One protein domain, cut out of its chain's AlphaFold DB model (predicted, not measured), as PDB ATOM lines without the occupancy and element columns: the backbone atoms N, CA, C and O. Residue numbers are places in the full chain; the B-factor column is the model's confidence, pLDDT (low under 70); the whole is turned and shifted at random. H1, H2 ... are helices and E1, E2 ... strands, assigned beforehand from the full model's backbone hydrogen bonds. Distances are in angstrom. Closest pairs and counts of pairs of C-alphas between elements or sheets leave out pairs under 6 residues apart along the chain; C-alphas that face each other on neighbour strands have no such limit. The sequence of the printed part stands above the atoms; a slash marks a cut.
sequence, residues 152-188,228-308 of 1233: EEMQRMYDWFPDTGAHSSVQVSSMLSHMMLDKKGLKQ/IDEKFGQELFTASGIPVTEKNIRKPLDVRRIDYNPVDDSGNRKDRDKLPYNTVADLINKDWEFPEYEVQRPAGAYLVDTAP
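Overview. This is residues 152 to 188 and 228 to 308 of the 1233 residues of the protein "Type IV secretory system conjugative DNA transfer VirD4/TraG family protein" of Microbacterium sp. SLBN-1 (UniProt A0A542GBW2). Little regular structure: a small twisted antiparallel sheet, E1 - E3 - E2, has three short helices set round it and long loops, of which residues 241 to 279 reach both far ends. The 118 printed residues include 41 in named elements, mixed, in the order H1 E1 E2 H2 H3 E3. It is compact, with a radius of gyration of the C-alphas of 14.7 A, spanning 48 by 35 by 30 A.

Arrangement. H1, residues 152 to 157, is on the sheet; its closest C-alphas to E3, residues 300 to 305, are Gln 155 and Leu 303, 7.3 A. E3 pairs with edge strands E1, residues 159 to 162 (N 161 and O 302, 2.9 A), and E2, residues 174 to 180 (N 179 and O 301, 2.8 A). H2, residues 230 to 240, is on the sheet; the C-alphas of Met 180 and Gly 233, its closest to E2, are 6.6 A apart. H3, residues 280 to 286, only grazes it, with residues 280 to 284. In H1, H2 and H3 every O i to N i+4 pair is within hydrogen-bond range.

Along the chain. H1 begins at C-alpha 152 (-5.465, 39.800, -7.975); E3 ends at C-alpha 305 (8.601, 46.465, -5.612). E2 is 18.5 A long.

Size, cuts and confidence. Residues 189 to 227 are not printed; the gap is 8.5 A. No printed residue is under 70.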
ATOM      1  N   GLU A 152      -5.996  41.074  -7.489       86.12
ATOM      2  CA  GLU A 152      -5.465  39.800  -7.975       86.12
ATOM      3  C   GLU A 152      -4.265  39.979  -8.918       86.12
ATOM      4  O   GLU A 152      -3.320  39.188  -8.880       86.12
ATOM      5  N   GLU A 153      -4.270  41.033  -9.740       87.12
ATOM      6  CA  GLU A 153      -3.137  41.385 -10.605       87.12
ATOM      7  C   GLU A 153      -1.944  41.833  -9.758       87.12
ATOM      8  O   GLU A 153      -0.827  41.351  -9.956       87.12
ATOM      9  N   MET A 154      -2.185  42.684  -8.754       88.94
ATOM     10  CA  MET A 154      -1.147  43.141  -7.825       88.94
ATOM     11  C   MET A 154      -0.499  41.977  -7.064       88.94
ATOM     12  O   MET A 154       0.723  41.935  -6.926       88.94
ATOM     13  N   GLN A 155      -1.305  41.018  -6.596       88.88
ATOM     14  CA  GLN A 155      -0.840  39.841  -5.849       88.88
ATOM     15  C   GLN A 155       0.120  38.959  -6.657       88.88
ATOM     16  O   GLN A 155       1.026  38.360  -6.076       88.88
ATOM     17  N   ARG A 156      -0.093  38.871  -7.978       85.06
ATOM     18  CA  ARG A 156       0.733  38.083  -8.905       85.06
ATOM     19  C   ARG A 156       1.966  38.845  -9.372       85.06
ATOM     20  O   ARG A 156       3.029  38.245  -9.507       85.06
ATOM     21  N   MET A 157       1.831  40.148  -9.613       86.81
ATOM     22  CA  MET A 157       2.906  40.998 -10.126       86.81
ATOM     23  C   MET A 157       3.975  41.276  -9.068       86.81
ATOM     24  O   MET A 157       5.156  41.106  -9.347       86.81
ATOM     25  N   TYR A 158       3.593  41.591  -7.831       90.94
ATOM     26  CA  TYR A 158       4.528  42.105  -6.822       90.94
ATOM     27  C   TYR A 158       4.928  41.077  -5.757       90.94
ATOM     28  O   TYR A 158       4.376  39.975  -5.680       90.94
ATOM     29  N   ASP A 159       5.934  41.429  -4.954       93.12
ATOM     30  CA  ASP A 159       6.428  40.611  -3.847       93.12
ATOM     31  C   ASP A 159       5.745  40.957  -2.522       93.12
ATOM     32  O   ASP A 159       5.183  42.035  -2.348       93.12
ATOM     33  N   TRP A 160       5.817  40.028  -1.566       93.56
ATOM     34  CA  TRP A 160       5.124  40.124  -0.284       93.56
ATOM     35  C   TRP A 160       6.109  40.317   0.869       93.56
ATOM     36  O   TRP A 160       6.990  39.483   1.102       93.56
ATOM     37  N   PHE A 161       5.913  41.374   1.653       95.62
ATOM     38  CA  PHE A 161       6.725  41.673   2.830       95.62
ATOM     39  C   PHE A 161       5.848  41.816   4.087       95.62
ATOM     40  O   PHE A 161       4.821  42.483   4.029       95.62
ATOM     41  N   PRO A 162       6.210  41.229   5.242       94.50
ATOM     42  CA  PRO A 162       5.389  41.301   6.455       94.50
ATOM     43  C   PRO A 162       5.176  42.738   6.944       94.50
ATOM     44  O   PRO A 162       6.124  43.524   7.006       94.50
ATOM     45  N   ASP A 163       3.961  43.069   7.384       92.12
ATOM     46  CA  ASP A 163       3.641  44.424   7.853       92.12
ATOM     47  C   ASP A 163       4.404  44.826   9.128       92.12
ATOM     48  O   ASP A 163       4.863  45.960   9.248       92.12
ATOM     49  N   THR A 164       4.607  43.884  10.052       91.31
ATOM     50  CA  THR A 164       5.306  44.063  11.331       91.31
ATOM     51  C   THR A 164       5.969  42.768  11.792       91.31
ATOM     52  O   THR A 164       5.549  41.671  11.428       91.31
ATOM     53  N   GLY A 165       6.997  42.882  12.635       87.62
ATOM     54  CA  GLY A 165       7.530  41.772  13.432       87.62
ATOM     55  C   GLY A 165       8.386  40.756  12.685       87.62
ATOM     56  O   GLY A 165       9.539  40.556  13.041       87.62
ATOM     57  N   ALA A 166       7.845  40.093  11.663       92.38
ATOM     58  CA  ALA A 166       8.576  39.062  10.932       92.38
ATOM     59  C   ALA A 166       9.632  39.660   9.985       92.38
ATOM     60  O   ALA A 166       9.478  40.771   9.471       92.38
ATOM     61  N   HIS A 167      10.711  38.907   9.778       94.50
ATOM     62  CA  HIS A 167      11.833  39.216   8.895       94.50
ATOM     63  C   HIS A 167      11.695  38.416   7.600       94.50
ATOM     64  O   HIS A 167      11.278  37.258   7.636       94.50
ATOM     65  N   SER A 168      12.055  39.019   6.470       94.50
ATOM     66  CA  SER A 168      11.909  38.430   5.130       94.50
ATOM     67  C   SER A 168      13.204  38.567   4.326       94.50
ATOM     68  O   SER A 168      14.006  39.475   4.569       94.50
ATOM     69  N   SER A 169      13.444  37.637   3.399       92.75
ATOM     70  CA  SER A 169      14.560  37.702   2.443       92.75
ATOM     71  C   SER A 169      14.300  38.658   1.275       92.75
ATOM     72  O   SER A 169      15.256  39.099   0.640       92.75
ATOM     73  N   VAL A 170      13.033  39.014   1.041       92.00
ATOM     74  CA  VAL A 170      12.602  40.005   0.046       92.00
ATOM     75  C   VAL A 170      13.243  41.364   0.349       92.00
ATOM     76  O   VAL A 170      13.185  41.840   1.484       92.00
ATOM     77  N   GLN A 171      13.851  41.994  -0.660       91.00
ATOM     78  CA  GLN A 171      14.481  43.312  -0.535       91.00
ATOM     79  C   GLN A 171      13.551  44.409  -1.056       91.00
ATOM     80  O   GLN A 171      13.289  44.481  -2.247       91.00
ATOM     81  N   VAL A 172      13.095  45.291  -0.173       91.38
ATOM     82  CA  VAL A 172      12.073  46.298  -0.478       91.38
ATOM     83  C   VAL A 172      12.699  47.553  -1.082       91.38
ATOM     84  O   VAL A 172      13.457  48.253  -0.406       91.38
ATOM     85  N   SER A 173      12.343  47.878  -2.323       89.88
ATOM     86  CA  SER A 173      12.711  49.142  -2.971       89.88
ATOM     87  C   SER A 173      11.600  50.181  -2.879       89.88
ATOM     88  O   SER A 173      11.870  51.316  -2.496       89.88
ATOM     89  N   SER A 174      10.348  49.789  -3.133       91.25
ATOM     90  CA  SER A 174       9.189  50.676  -2.991       91.25
ATOM     91  C   SER A 174       7.985  49.953  -2.399       91.25
ATOM     92  O   SER A 174       7.773  48.768  -2.653       91.25
ATOM     93  N   MET A 175       7.187  50.661  -1.601       92.25
ATOM     94  CA  MET A 175       5.925  50.150  -1.065       92.25
ATOM     95  C   MET A 175       4.780  50.542  -1.996       92.25
ATOM     96  O   MET A 175       4.589  51.729  -2.262       92.25
ATOM     97  N   LEU A 176       4.012  49.553  -2.456       92.31
ATOM     98  CA  LEU A 176       2.979  49.754  -3.473       92.31
ATOM     99  C   LEU A 176       1.564  49.599  -2.925       92.31
ATOM    100  O   LEU A 176       0.682  50.373  -3.283       92.31
ATOM    101  N   SER A 177       1.328  48.594  -2.081       92.69
ATOM    102  CA  SER A 177       0.009  48.305  -1.508       92.69
ATOM    103  C   SER A 177       0.134  47.525  -0.197       92.69
ATOM    104  O   SER A 177       1.235  47.193   0.242       92.69
ATOM    105  N   HIS A 178      -0.987  47.232   0.456       92.31
ATOM    106  CA  HIS A 178      -1.043  46.456   1.691       92.31
ATOM    107  C   HIS A 178      -2.235  45.500   1.676       92.31
ATOM    108  O   HIS A 178      -3.287  45.842   1.160       92.31
ATOM    109  N   MET A 179      -2.114  44.319   2.281       91.00
ATOM    110  CA  MET A 179      -3.188  43.333   2.368       91.00
ATOM    111  C   MET A 179      -3.196  42.630   3.728       91.00
ATOM    112  O   MET A 179      -2.159  42.225   4.245       91.00
ATOM    113  N   MET A 180      -4.382  42.455   4.317       90.38
ATOM    114  CA  MET A 180      -4.549  41.708   5.574       90.38
ATOM    115  C   MET A 180      -4.674  40.208   5.305       90.38
ATOM    116  O   MET A 180      -5.354  39.806   4.359       90.38
ATOM    117  N   LEU A 181      -4.074  39.377   6.159       91.94
ATOM    118  CA  LEU A 181      -3.980  37.931   5.936       91.94
ATOM    119  C   LEU A 181      -4.806  37.125   6.950       91.94
ATOM    120  O   LEU A 181      -4.982  37.526   8.100       91.94
ATOM    121  N   ASP A 182      -5.319  35.968   6.524       90.44
ATOM    122  CA  ASP A 182      -5.917  34.947   7.398       90.44
ATOM    123  C   ASP A 182      -4.808  34.020   7.943       90.44
ATOM    124  O   ASP A 182      -3.811  33.750   7.273       90.44
ATOM    125  N   LYS A 183      -4.967  33.492   9.163       89.44
ATOM    126  CA  LYS A 183      -4.011  32.548   9.771       89.44
ATOM    127  C   LYS A 183      -4.058  31.136   9.167       89.44
ATOM    128  O   LYS A 183      -3.222  30.296   9.507       89.44
ATOM    129  N   LYS A 184      -5.065  30.815   8.349       88.25
ATOM    130  CA  LYS A 184      -5.268  29.465   7.788       88.25
ATOM    131  C   LYS A 184      -4.085  29.008   6.928       88.25
ATOM    132  O   LYS A 184      -3.701  29.668   5.975       88.25
ATOM    133  N   GLY A 185      -3.558  27.817   7.225       82.56
ATOM    134  CA  GLY A 185      -2.438  27.219   6.484       82.56
ATOM    135  C   GLY A 185      -1.064  27.811   6.797       82.56
ATOM    136  O   GLY A 185      -0.092  27.443   6.142       82.56
ATOM    137  N   LEU A 186      -0.974  28.701   7.788       90.44
ATOM    138  CA  LEU A 186       0.275  29.335   8.196       90.44
ATOM    139  C   LEU A 186       0.868  28.690   9.451       90.44
ATOM    140  O   LEU A 186       0.158  28.148  10.305       90.44
ATOM    141  N   LYS A 187       2.195  28.758   9.566       91.50
ATOM    142  CA  LYS A 187       2.959  28.192  10.674       91.50
ATOM    143  C   LYS A 187       2.670  28.895  11.998       91.50
ATOM    144  O   LYS A 187       2.233  30.046  12.061       91.50
ATOM    145  N   GLN A 188       2.975  28.186  13.077       92.12
ATOM    146  CA  GLN A 188       3.011  28.750  14.421       92.12
ATOM    147  C   GLN A 188       4.451  29.110  14.790       92.12
ATOM    148  O   GLN A 188       5.376  28.377  14.438       92.12
ATOM    149  N   ILE A 228       0.279  34.938  12.224       93.75
ATOM    150  CA  ILE A 228      -0.623  36.074  11.992       93.75
ATOM    151  C   ILE A 228      -1.489  36.381  13.224       93.75
ATOM    152  O   ILE A 228      -2.043  35.482  13.873       93.75
ATOM    153  N   ASP A 229      -1.631  37.668  13.539       91.31
ATOM    154  CA  ASP A 229      -2.526  38.199  14.565       91.31
ATOM    155  C   ASP A 229      -3.772  38.864  13.953       91.31
ATOM    156  O   ASP A 229      -3.814  40.062  13.677       91.31
ATOM    157  N   GLU A 230      -4.838  38.079  13.788       88.75
ATOM    158  CA  GLU A 230      -6.121  38.561  13.250       88.75
ATOM    159  C   GLU A 230      -6.757  39.666  14.105       88.75
ATOM    160  O   GLU A 230      -7.434  40.553  13.581       88.75
ATOM    161  N   LYS A 231      -6.572  39.618  15.432       88.75
ATOM    162  CA  LYS A 231      -7.178  40.602  16.335       88.75
ATOM    163  C   LYS A 231      -6.520  41.960  16.128       88.75
ATOM    164  O   LYS A 231      -7.220  42.967  16.035       88.75
ATOM    165  N   PHE A 232      -5.199  41.953  15.976       89.50
ATOM    166  CA  PHE A 232      -4.433  43.130  15.603       89.50
ATOM    167  C   PHE A 232      -4.833  43.663  14.219       89.50
ATOM    168  O   PHE A 232      -5.078  44.861  14.078       89.50
ATOM    169  N   GLY A 233      -5.037  42.789  13.227       87.00
ATOM    170  CA  GLY A 233      -5.524  43.184  11.896       87.00
ATOM    171  C   GLY A 233      -6.880  43.903  11.920       87.00
ATOM    172  O   GLY A 233      -7.076  44.914  11.243       87.00
ATOM    173  N   GLN A 234      -7.815  43.466  12.770       87.56
ATOM    174  CA  GLN A 234      -9.104  44.151  12.950       87.56
ATOM    175  C   GLN A 234      -8.969  45.548  13.574       87.56
ATOM    176  O   GLN A 234      -9.752  46.462  13.274       87.56
ATOM    177  N   GLU A 235      -7.981  45.735  14.445       87.75
ATOM    178  CA  GLU A 235      -7.657  47.036  15.026       87.75
ATOM    179  C   GLU A 235      -6.980  47.944  13.991       87.75
ATOM    180  O   GLU A 235      -7.299  49.132  13.943       87.75
ATOM    181  N   LEU A 236      -6.144  47.390  13.105       86.31
ATOM    182  CA  LEU A 236      -5.551  48.118  11.980       86.31
ATOM    183  C   LEU A 236      -6.608  48.605  10.986       86.31
ATOM    184  O   LEU A 236      -6.601  49.786  10.653       86.31
ATOM    185  N   PHE A 237      -7.590  47.778  10.607       85.56
ATOM    186  CA  PHE A 237      -8.723  48.240   9.787       85.56
ATOM    187  C   PHE A 237      -9.460  49.426  10.423       85.56
ATOM    188  O   PHE A 237      -9.845  50.383   9.748       85.56
ATOM    189  N   THR A 238      -9.628  49.383  11.747       85.94
ATOM    190  CA  THR A 238     -10.243  50.480  12.504       85.94
ATOM    191  C   THR A 238      -9.369  51.736  12.458       85.94
ATOM    192  O   THR A 238      -9.876  52.833  12.216       85.94
ATOM    193  N   ALA A 239      -8.052  51.583  12.623       83.69
ATOM    194  CA  ALA A 239      -7.089  52.678  12.536       83.69
ATOM    195  C   ALA A 239      -7.019  53.296  11.129       83.69
ATOM    196  O   ALA A 239      -6.889  54.514  11.018       83.69
ATOM    197  N   SER A 240      -7.194  52.497  10.072       78.38
ATOM    198  CA  SER A 240      -7.270  52.956   8.678       78.38
ATOM    199  C   SER A 240      -8.603  53.633   8.333       78.38
ATOM    200  O   SER A 240      -8.700  54.315   7.321       78.38
ATOM    201  N   GLY A 241      -9.601  53.608   9.225       76.62
ATOM    202  CA  GLY A 241     -10.845  54.386   9.089       76.62
ATOM    203  C   GLY A 241     -12.044  53.599   8.566       76.62
ATOM    204  O   GLY A 241     -13.062  54.202   8.220       76.62
ATOM    205  N   ILE A 242     -11.947  52.270   8.549       78.38
ATOM    206  CA  ILE A 242     -13.056  51.381   8.200       78.38
ATOM    207  C   ILE A 242     -13.838  51.075   9.482       78.38
ATOM    208  O   ILE A 242     -13.249  50.561  10.438       78.38
ATOM    209  N   PRO A 243     -15.148  51.365   9.563       76.38
ATOM    210  CA  PRO A 243     -15.961  51.063  10.741       76.38
ATOM    211  C   PRO A 243     -16.009  49.566  11.060       76.38
ATOM    212  O   PRO A 243     -15.920  48.726  10.168       76.38
ATOM    213  N   VAL A 244     -16.197  49.215  12.337       77.69
ATOM    214  CA  VAL A 244     -16.320  47.810  12.789       77.69
ATOM    215  C   VAL A 244     -17.601  47.144  12.266       77.69
ATOM    216  O   VAL A 244     -17.660  45.924  12.137       77.69
ATOM    217  N   THR A 245     -18.616  47.941  11.924       76.19
ATOM    218  CA  THR A 245     -19.904  47.476  11.390       76.19
ATOM    219  C   THR A 245     -19.792  46.887   9.980       76.19
ATOM    220  O   THR A 245     -20.564  45.997   9.632       76.19
ATOM    221  N   GLU A 246     -18.808  47.323   9.188       75.00
ATOM    222  CA  GLU A 246     -18.663  46.966   7.771       75.00
ATOM    223  C   GLU A 246     -17.844  45.680   7.573       75.00
ATOM    224  O   GLU A 246     -16.689  45.690   7.141       75.00
ATOM    225  N   LYS A 247     -18.454  44.530   7.886       74.44
ATOM    226  CA  LYS A 247     -17.803  43.208   7.769       74.44
ATOM    227  C   LYS A 247     -17.461  42.804   6.333       74.44
ATOM    228  O   LYS A 247     -16.565  41.993   6.134       74.44
ATOM    229  N   ASN A 248     -18.156  43.358   5.339       72.06
ATOM    230  CA  ASN A 248     -17.957  42.989   3.937       72.06
ATOM    231  C   ASN A 248     -16.606  43.452   3.377       72.06
ATOM    232  O   ASN A 248     -16.104  42.811   2.461       72.06
ATOM    233  N   ILE A 249     -16.042  44.524   3.943       74.00
ATOM    234  CA  ILE A 249     -14.779  45.145   3.518       74.00
ATOM    235  C   ILE A 249     -13.609  44.673   4.399       74.00
ATOM    236  O   ILE A 249     -12.464  44.638   3.971       74.00
ATOM    237  N   ARG A 250     -13.885  44.258   5.643       77.38
ATOM    238  CA  ARG A 250     -12.891  43.721   6.590       77.38
ATOM    239  C   ARG A 250     -12.614  42.232   6.357       77.38
ATOM    240  O   ARG A 250     -12.699  41.437   7.298       77.38
ATOM    241  N   LYS A 251     -12.338  41.835   5.116       77.94
ATOM    242  CA  LYS A 251     -12.068  40.436   4.769       77.94
ATOM    243  C   LYS A 251     -10.556  40.192   4.695       77.94
ATOM    244  O   LYS A 251      -9.912  40.746   3.814       77.94
ATOM    245  N   PRO A 252      -9.975  39.397   5.609       84.12
ATOM    246  CA  PRO A 252      -8.604  38.929   5.439       84.12
ATOM    247  C   PRO A 252      -8.527  37.934   4.270       84.12
ATOM    248  O   PRO A 252      -9.465  37.164   4.044       84.12
ATOM    249  N   LEU A 253      -7.413  37.947   3.541       86.75
ATOM    250  CA  LEU A 253      -7.181  37.088   2.381       86.75
ATOM    251  C   LEU A 253      -6.653  35.705   2.787       86.75
ATOM    252  O   LEU A 253      -5.822  35.573   3.688       86.75
ATOM    253  N   ASP A 254      -7.107  34.669   2.077       88.81
ATOM    254  CA  ASP A 254      -6.610  33.296   2.221       88.81
ATOM    255  C   ASP A 254      -5.436  33.049   1.262       88.81
ATOM    256  O   ASP A 254      -5.618  32.774   0.075       88.81
ATOM    257  N   VAL A 255      -4.219  33.120   1.799       88.44
ATOM    258  CA  VAL A 255      -2.953  33.032   1.045       88.44
ATOM    259  C   VAL A 255      -2.670  31.670   0.412       88.44
ATOM    260  O   VAL A 255      -1.772  31.555  -0.416       88.44
ATOM    261  N   ARG A 256      -3.423  30.622   0.767       87.38
ATOM    262  CA  ARG A 256      -3.235  29.274   0.199       87.38
ATOM    263  C   ARG A 256      -3.651  29.176  -1.265       87.38
ATOM    264  O   ARG A 256      -3.252  28.239  -1.942       87.38
ATOM    265  N   ARG A 257      -4.506  30.096  -1.718       85.81
ATOM    266  CA  ARG A 257      -5.068  30.124  -3.077       85.81
ATOM    267  C   ARG A 257      -4.348  31.108  -3.999       85.81
ATOM    268  O   ARG A 257      -4.771  31.272  -5.136       85.81
ATOM    269  N   ILE A 258      -3.325  31.793  -3.489       87.94
ATOM    270  CA  ILE A 258      -2.616  32.845  -4.210       87.94
ATOM    271  C   ILE A 258      -1.297  32.272  -4.722       87.94
ATOM    272  O   ILE A 258      -0.408  31.920  -3.935       87.94
ATOM    273  N   ASP A 259      -1.193  32.189  -6.043       88.19
ATOM    274  CA  ASP A 259       0.036  31.819  -6.738       88.19
ATOM    275  C   ASP A 259       1.081  32.922  -6.562       88.19
ATOM    276  O   ASP A 259       0.778  34.105  -6.706       88.19
ATOM    277  N   TYR A 260       2.311  32.521  -6.254       86.56
ATOM    278  CA  TYR A 260       3.440  33.429  -6.079       86.56
ATOM    279  C   TYR A 260       4.412  33.341  -7.261       86.56
ATOM    280  O   TYR A 260       4.488  34.267  -8.061       86.56
ATOM    281  N   ASN A 261       5.116  32.214  -7.412       87.38
ATOM    282  CA  ASN A 261       6.009  31.954  -8.544       87.38
ATOM    283  C   ASN A 261       5.955  30.465  -8.941       87.38
ATOM    284  O   ASN A 261       6.919  29.723  -8.720       87.38
ATOM    285  N   PRO A 262       4.807  29.970  -9.444       83.38
ATOM    286  CA  PRO A 262       4.662  28.568  -9.813       83.38
ATOM    287  C   PRO A 262       5.616  28.189 -10.953       83.38
ATOM    288  O   PRO A 262       5.990  29.018 -11.784       83.38
ATOM    289  N   VAL A 263       6.012  26.918 -10.965       83.31
ATOM    290  CA  VAL A 263       6.784  26.321 -12.059       83.31
ATOM    291  C   VAL A 263       5.841  26.094 -13.240       83.31
ATOM    292  O   VAL A 263       4.701  25.676 -13.032       83.31
ATOM    293  N   ASP A 264       6.290  26.418 -14.448       81.00
ATOM    294  CA  ASP A 264       5.585  26.104 -15.687       81.00
ATOM    295  C   ASP A 264       5.675  24.607 -16.038       81.00
ATOM    296  O   ASP A 264       6.396  23.833 -15.402       81.00
ATOM    297  N   ASP A 265       4.945  24.188 -17.074       77.81
ATOM    298  CA  ASP A 265       4.939  22.794 -17.537       77.81
ATOM    299  C   ASP A 265       6.309  22.340 -18.088       77.81
ATOM    300  O   ASP A 265       6.562  21.142 -18.212       77.81
ATOM    301  N   SER A 266       7.215  23.283 -18.377       76.12
ATOM    302  CA  SER A 266       8.587  23.033 -18.841       76.12
ATOM    303  C   SER A 266       9.595  22.900 -17.689       76.12
ATOM    304  O   SER A 266      10.785  22.703 -17.930       76.12
ATOM    305  N   GLY A 267       9.148  23.002 -16.431       76.62
ATOM    306  CA  GLY A 267      10.012  22.925 -15.251       76.62
ATOM    307  C   GLY A 267      10.724  24.237 -14.892       76.62
ATOM    308  O   GLY A 267      11.490  24.264 -13.925       76.62
ATOM    309  N   ASN A 268      10.457  25.330 -15.611       79.81
ATOM    310  CA  ASN A 268      11.042  26.648 -15.382       79.81
ATOM    311  C   ASN A 268      10.131  27.523 -14.510       79.81
ATOM    312  O   ASN A 268       8.909  27.403 -14.494       79.81
ATOM    313  N   ARG A 269      10.725  28.426 -13.726       78.81
ATOM    314  CA  ARG A 269       9.963  29.416 -12.947       78.81
ATOM    315  C   ARG A 269       9.513  30.543 -13.874       78.81
ATOM    316  O   ARG A 269      10.312  30.996 -14.690       78.81
ATOM    317  N   LYS A 270       8.276  31.023 -13.699       74.94
ATOM    318  CA  LYS A 270       7.734  32.147 -14.482       74.94
ATOM    319  C   LYS A 270       8.546  33.426 -14.314       74.94
ATOM    320  O   LYS A 270       8.720  34.165 -15.274       74.94
ATOM    321  N   ASP A 271       9.030  33.670 -13.100       77.25
ATOM    322  CA  ASP A 271       9.842  34.833 -12.771       77.25
ATOM    323  C   ASP A 271      11.160  34.377 -12.131       77.25
ATOM    324  O   ASP A 271      11.164  33.595 -11.173       77.25
ATOM    325  N   ARG A 272      12.288  34.823 -12.694       76.19
ATOM    326  CA  ARG A 272      13.631  34.470 -12.212       76.19
ATOM    327  C   ARG A 272      14.054  35.297 -11.000       76.19
ATOM    328  O   ARG A 272      14.906  34.826 -10.249       76.19
ATOM    329  N   ASP A 273      13.478  36.483 -10.824       77.31
ATOM    330  CA  ASP A 273      13.874  37.429  -9.779       77.31
ATOM    331  C   ASP A 273      13.127  37.167  -8.463       77.31
ATOM    332  O   ASP A 273      13.657  37.419  -7.376       77.31
ATOM    333  N   LYS A 274      11.929  36.572  -8.539       83.75
ATOM    334  CA  LYS A 274      11.162  36.138  -7.364       83.75
ATOM    335  C   LYS A 274      11.757  34.916  -6.676       83.75
ATOM    336  O   LYS A 274      12.399  34.053  -7.275       83.75
ATOM    337  N   LEU A 275      11.444  34.783  -5.388       85.38
ATOM    338  CA  LEU A 275      11.868  33.633  -4.594       85.38
ATOM    339  C   LEU A 275      11.264  32.317  -5.140       85.38
ATOM    340  O   LEU A 275      10.168  32.315  -5.708       85.38
ATOM    341  N   PRO A 276      11.938  31.166  -4.954       87.62
ATOM    342  CA  PRO A 276      11.546  29.898  -5.573       87.62
ATOM    343  C   PRO A 276      10.410  29.189  -4.807       87.62
ATOM    344  O   PRO A 276      10.550  28.042  -4.371       87.62
ATOM    345  N   TYR A 277       9.269  29.861  -4.631       89.19
ATOM    346  CA  TYR A 277       8.085  29.334  -3.942       89.19
ATOM    347  C   TYR A 277       6.856  29.316  -4.858       89.19
ATOM    348  O   TYR A 277       6.674  30.193  -5.692       89.19
ATOM    349  N   ASN A 278       5.987  28.314  -4.700       87.31
ATOM    350  CA  ASN A 278       4.806  28.172  -5.558       87.31
ATOM    351  C   ASN A 278       3.671  29.097  -5.108       87.31
ATOM    352  O   ASN A 278       3.115  29.820  -5.927       87.31
ATOM    353  N   THR A 279       3.356  29.091  -3.810       90.69
ATOM    354  CA  THR A 279       2.260  29.877  -3.224       90.69
ATOM    355  C   THR A 279       2.769  30.909  -2.221       90.69
ATOM    356  O   THR A 279       3.847  30.754  -1.637       90.69
ATOM    357  N   VAL A 280       1.964  31.939  -1.948       89.81
ATOM    358  CA  VAL A 280       2.272  32.930  -0.897       89.81
ATOM    359  C   VAL A 280       2.321  32.268   0.489       89.81
ATOM    360  O   VAL A 280       3.142  32.632   1.332       89.81
ATOM    361  N   ALA A 281       1.505  31.236   0.727       91.19
ATOM    362  CA  ALA A 281       1.573  30.442   1.953       91.19
ATOM    363  C   ALA A 281       2.939  29.747   2.128       91.19
ATOM    364  O   ALA A 281       3.482  29.733   3.235       91.19
ATOM    365  N   ASP A 282       3.515  29.201   1.050       91.12
ATOM    366  CA  ASP A 282       4.852  28.595   1.080       91.12
ATOM    367  C   ASP A 282       5.933  29.625   1.402       91.12
ATOM    368  O   ASP A 282       6.799  29.348   2.235       91.12
ATOM    369  N   LEU A 283       5.852  30.812   0.790       91.62
ATOM    370  CA  LEU A 283       6.747  31.935   1.066       91.62
ATOM    371  C   LEU A 283       6.713  32.304   2.557       91.62
ATOM    372  O   LEU A 283       7.752  32.320   3.212       91.62
ATOM    373  N   ILE A 284       5.527  32.525   3.131       92.62
ATOM    374  CA  ILE A 284       5.383  32.892   4.551       92.62
ATOM    375  C   ILE A 284       5.900  31.772   5.467       92.62
ATOM    376  O   ILE A 284       6.594  32.014   6.457       92.62
ATOM    377  N   ASN A 285       5.582  30.517   5.154       92.81
ATOM    378  CA  ASN A 285       5.959  29.394   6.005       92.81
ATOM    379  C   ASN A 285       7.461  29.094   5.965       92.81
ATOM    380  O   ASN A 285       8.029  28.741   7.003       92.81
ATOM    381  N   LYS A 286       8.113  29.245   4.811       91.81
ATOM    382  CA  LYS A 286       9.526  28.890   4.632       91.81
ATOM    383  C   LYS A 286      10.462  30.076   4.825       91.81
ATOM    384  O   LYS A 286      11.494  29.908   5.465       91.81
ATOM    385  N   ASP A 287      10.093  31.261   4.343       93.38
ATOM    386  CA  ASP A 287      10.961  32.433   4.411       93.38
ATOM    387  C   ASP A 287      10.752  33.281   5.668       93.38
ATOM    388  O   ASP A 287      11.732  33.649   6.303       93.38
ATOM    389  N   TRP A 288       9.520  33.590   6.083       93.94
ATOM    390  CA  TRP A 288       9.351  34.562   7.172       93.94
ATOM    391  C   TRP A 288       9.903  34.045   8.502       93.94
ATOM    392  O   TRP A 288       9.494  32.993   8.993       93.94
ATOM    393  N   GLU A 289      10.795  34.798   9.133       92.94
ATOM    394  CA  GLU A 289      11.387  34.450  10.427       92.94
ATOM    395  C   GLU A 289      10.872  35.392  11.513       92.94
ATOM    396  O   GLU A 289      10.730  36.588  11.285       92.94
ATOM    397  N   PHE A 290      10.589  34.869  12.706       91.50
ATOM    398  CA  PHE A 290      10.160  35.679  13.848       91.50
ATOM    399  C   PHE A 290      11.211  35.596  14.967       91.50
ATOM    400  O   PHE A 290      11.190  34.644  15.751       91.50
ATOM    401  N   PRO A 291      12.176  36.535  15.015       89.69
ATOM    402  CA  PRO A 291      13.213  36.556  16.041       89.69
ATOM    403  C   PRO A 291      12.666  36.762  17.461       89.69
ATOM    404  O   PRO A 291      11.688  37.471  17.669       89.69
ATOM    405  N   GLU A 292      13.368  36.237  18.469       85.06
ATOM    406  CA  GLU A 292      12.935  36.280  19.881       85.06
ATOM    407  C   GLU A 292      12.783  37.694  20.469       85.06
ATOM    408  O   GLU A 292      12.067  37.897  21.457       85.06
ATOM    409  N   TYR A 293      13.498  38.667  19.900       86.75
ATOM    410  CA  TYR A 293      13.450  40.061  20.332       86.75
ATOM    411  C   TYR A 293      12.245  40.823  19.767       86.75
ATOM    412  O   TYR A 293      11.920  41.885  20.299       86.75
ATOM    413  N   GLU A 294      11.577  40.300  18.735       88.88
ATOM    414  CA  GLU A 294      10.373  40.904  18.168       88.88
ATOM    415  C   GLU A 294       9.170  40.654  19.088       88.88
ATOM    416  O   GLU A 294       9.025  39.606  19.719       88.88
ATOM    417  N   VAL A 295       8.316  41.669  19.212       86.06
ATOM    418  CA  VAL A 295       7.237  41.718  20.216       86.06
ATOM    419  C   VAL A 295       5.841  41.678  19.614       86.06
ATOM    420  O   VAL A 295       4.904  41.227  20.276       86.06
ATOM    421  N   GLN A 296       5.694  42.139  18.376       89.12
ATOM    422  CA  GLN A 296       4.419  42.211  17.678       89.12
ATOM    423  C   GLN A 296       4.432  41.232  16.510       89.12
ATOM    424  O   GLN A 296       5.350  41.262  15.702       89.12
ATOM    425  N   ARG A 297       3.420  40.366  16.429       92.00
ATOM    426  CA  ARG A 297       3.227  39.461  15.292       92.00
ATOM    427  C   ARG A 297       2.580  40.211  14.116       92.00
ATOM    428  O   ARG A 297       1.733  41.071  14.393       92.00
ATOM    429  N   PRO A 298       2.915  39.859  12.860       92.81
ATOM    430  CA  PRO A 298       2.286  40.446  11.683       92.81
ATOM    431  C   PRO A 298       0.762  40.276  11.676       92.81
ATOM    432  O   PRO A 298       0.247  39.260  12.146       92.81
ATOM    433  N   ALA A 299       0.034  41.238  11.113       91.81
ATOM    434  CA  ALA A 299      -1.398  41.103  10.812       91.81
ATOM    435  C   ALA A 299      -1.655  40.917   9.310       91.81
ATOM    436  O   ALA A 299      -2.598  40.230   8.911       91.81
ATOM    437  N   GLY A 300      -0.804  41.519   8.490       92.19
ATOM    438  CA  GLY A 300      -0.876  41.512   7.044       92.19
ATOM    439  C   GLY A 300       0.499  41.496   6.381       92.19
ATOM    440  O   GLY A 300       1.520  41.142   6.982       92.19
ATOM    441  N   ALA A 301       0.510  41.893   5.117       94.12
ATOM    442  CA  ALA A 301       1.700  42.045   4.304       94.12
ATOM    443  C   ALA A 301       1.572  43.265   3.386       94.12
ATOM    444  O   ALA A 301       0.503  43.548   2.849       94.12
ATOM    445  N   TYR A 302       2.680  43.962   3.180       94.69
ATOM    446  CA  TYR A 302       2.838  44.929   2.107       94.69
ATOM    447  C   TYR A 302       3.143  44.216   0.793       94.69
ATOM    448  O   TYR A 302       3.918  43.256   0.771       94.69
ATOM    449  N   LEU A 303       2.563  44.723  -0.291       94.19
ATOM    450  CA  LEU A 303       3.024  44.434  -1.640       94.19
ATOM    451  C   LEU A 303       4.110  45.440  -1.997       94.19
ATOM    452  O   LEU A 303       3.916  46.655  -1.855       94.19
ATOM    453  N   VAL A 304       5.259  44.923  -2.412       93.94
ATOM    454  CA  VAL A 304       6.482  45.701  -2.590       93.94
ATOM    455  C   VAL A 304       7.090  45.475  -3.961       93.94
ATOM    456  O   VAL A 304       7.029  44.379  -4.519       93.94
ATOM    457  N   ASP A 305       7.708  46.533  -4.468       91.62
ATOM    458  CA  ASP A 305       8.601  46.465  -5.612       91.62
ATOM    459  C   ASP A 305      10.004  46.078  -5.133       91.62
ATOM    460  O   ASP A 305      10.528  46.681  -4.184       91.62
ATOM    461  N   THR A 306      10.595  45.071  -5.768       89.69
ATOM    462  CA  THR A 306      11.952  44.573  -5.491       89.69
ATOM    463  C   THR A 306      12.952  44.966  -6.571       89.69
ATOM    464  O   THR A 306      14.164  44.848  -6.353       89.69
ATOM    465  N   ALA A 307      12.467  45.483  -7.706       87.38
ATOM    466  CA  ALA A 307      13.317  46.017  -8.754       87.38
ATOM    467  C   ALA A 307      14.095  47.246  -8.240       87.38
ATOM    468  O   ALA A 307      13.596  48.002  -7.397       87.38
ATOM    469  N   PRO A 308      15.332  47.474  -8.717       85.31
ATOM    470  CA  PRO A 308      16.110  48.641  -8.330       85.31
ATOM    471  C   PRO A 308      15.530  49.901  -8.979       85.31
ATOM    472  O   PRO A 308      15.910  50.265 -10.086       85.31
TER     473      PRO A 308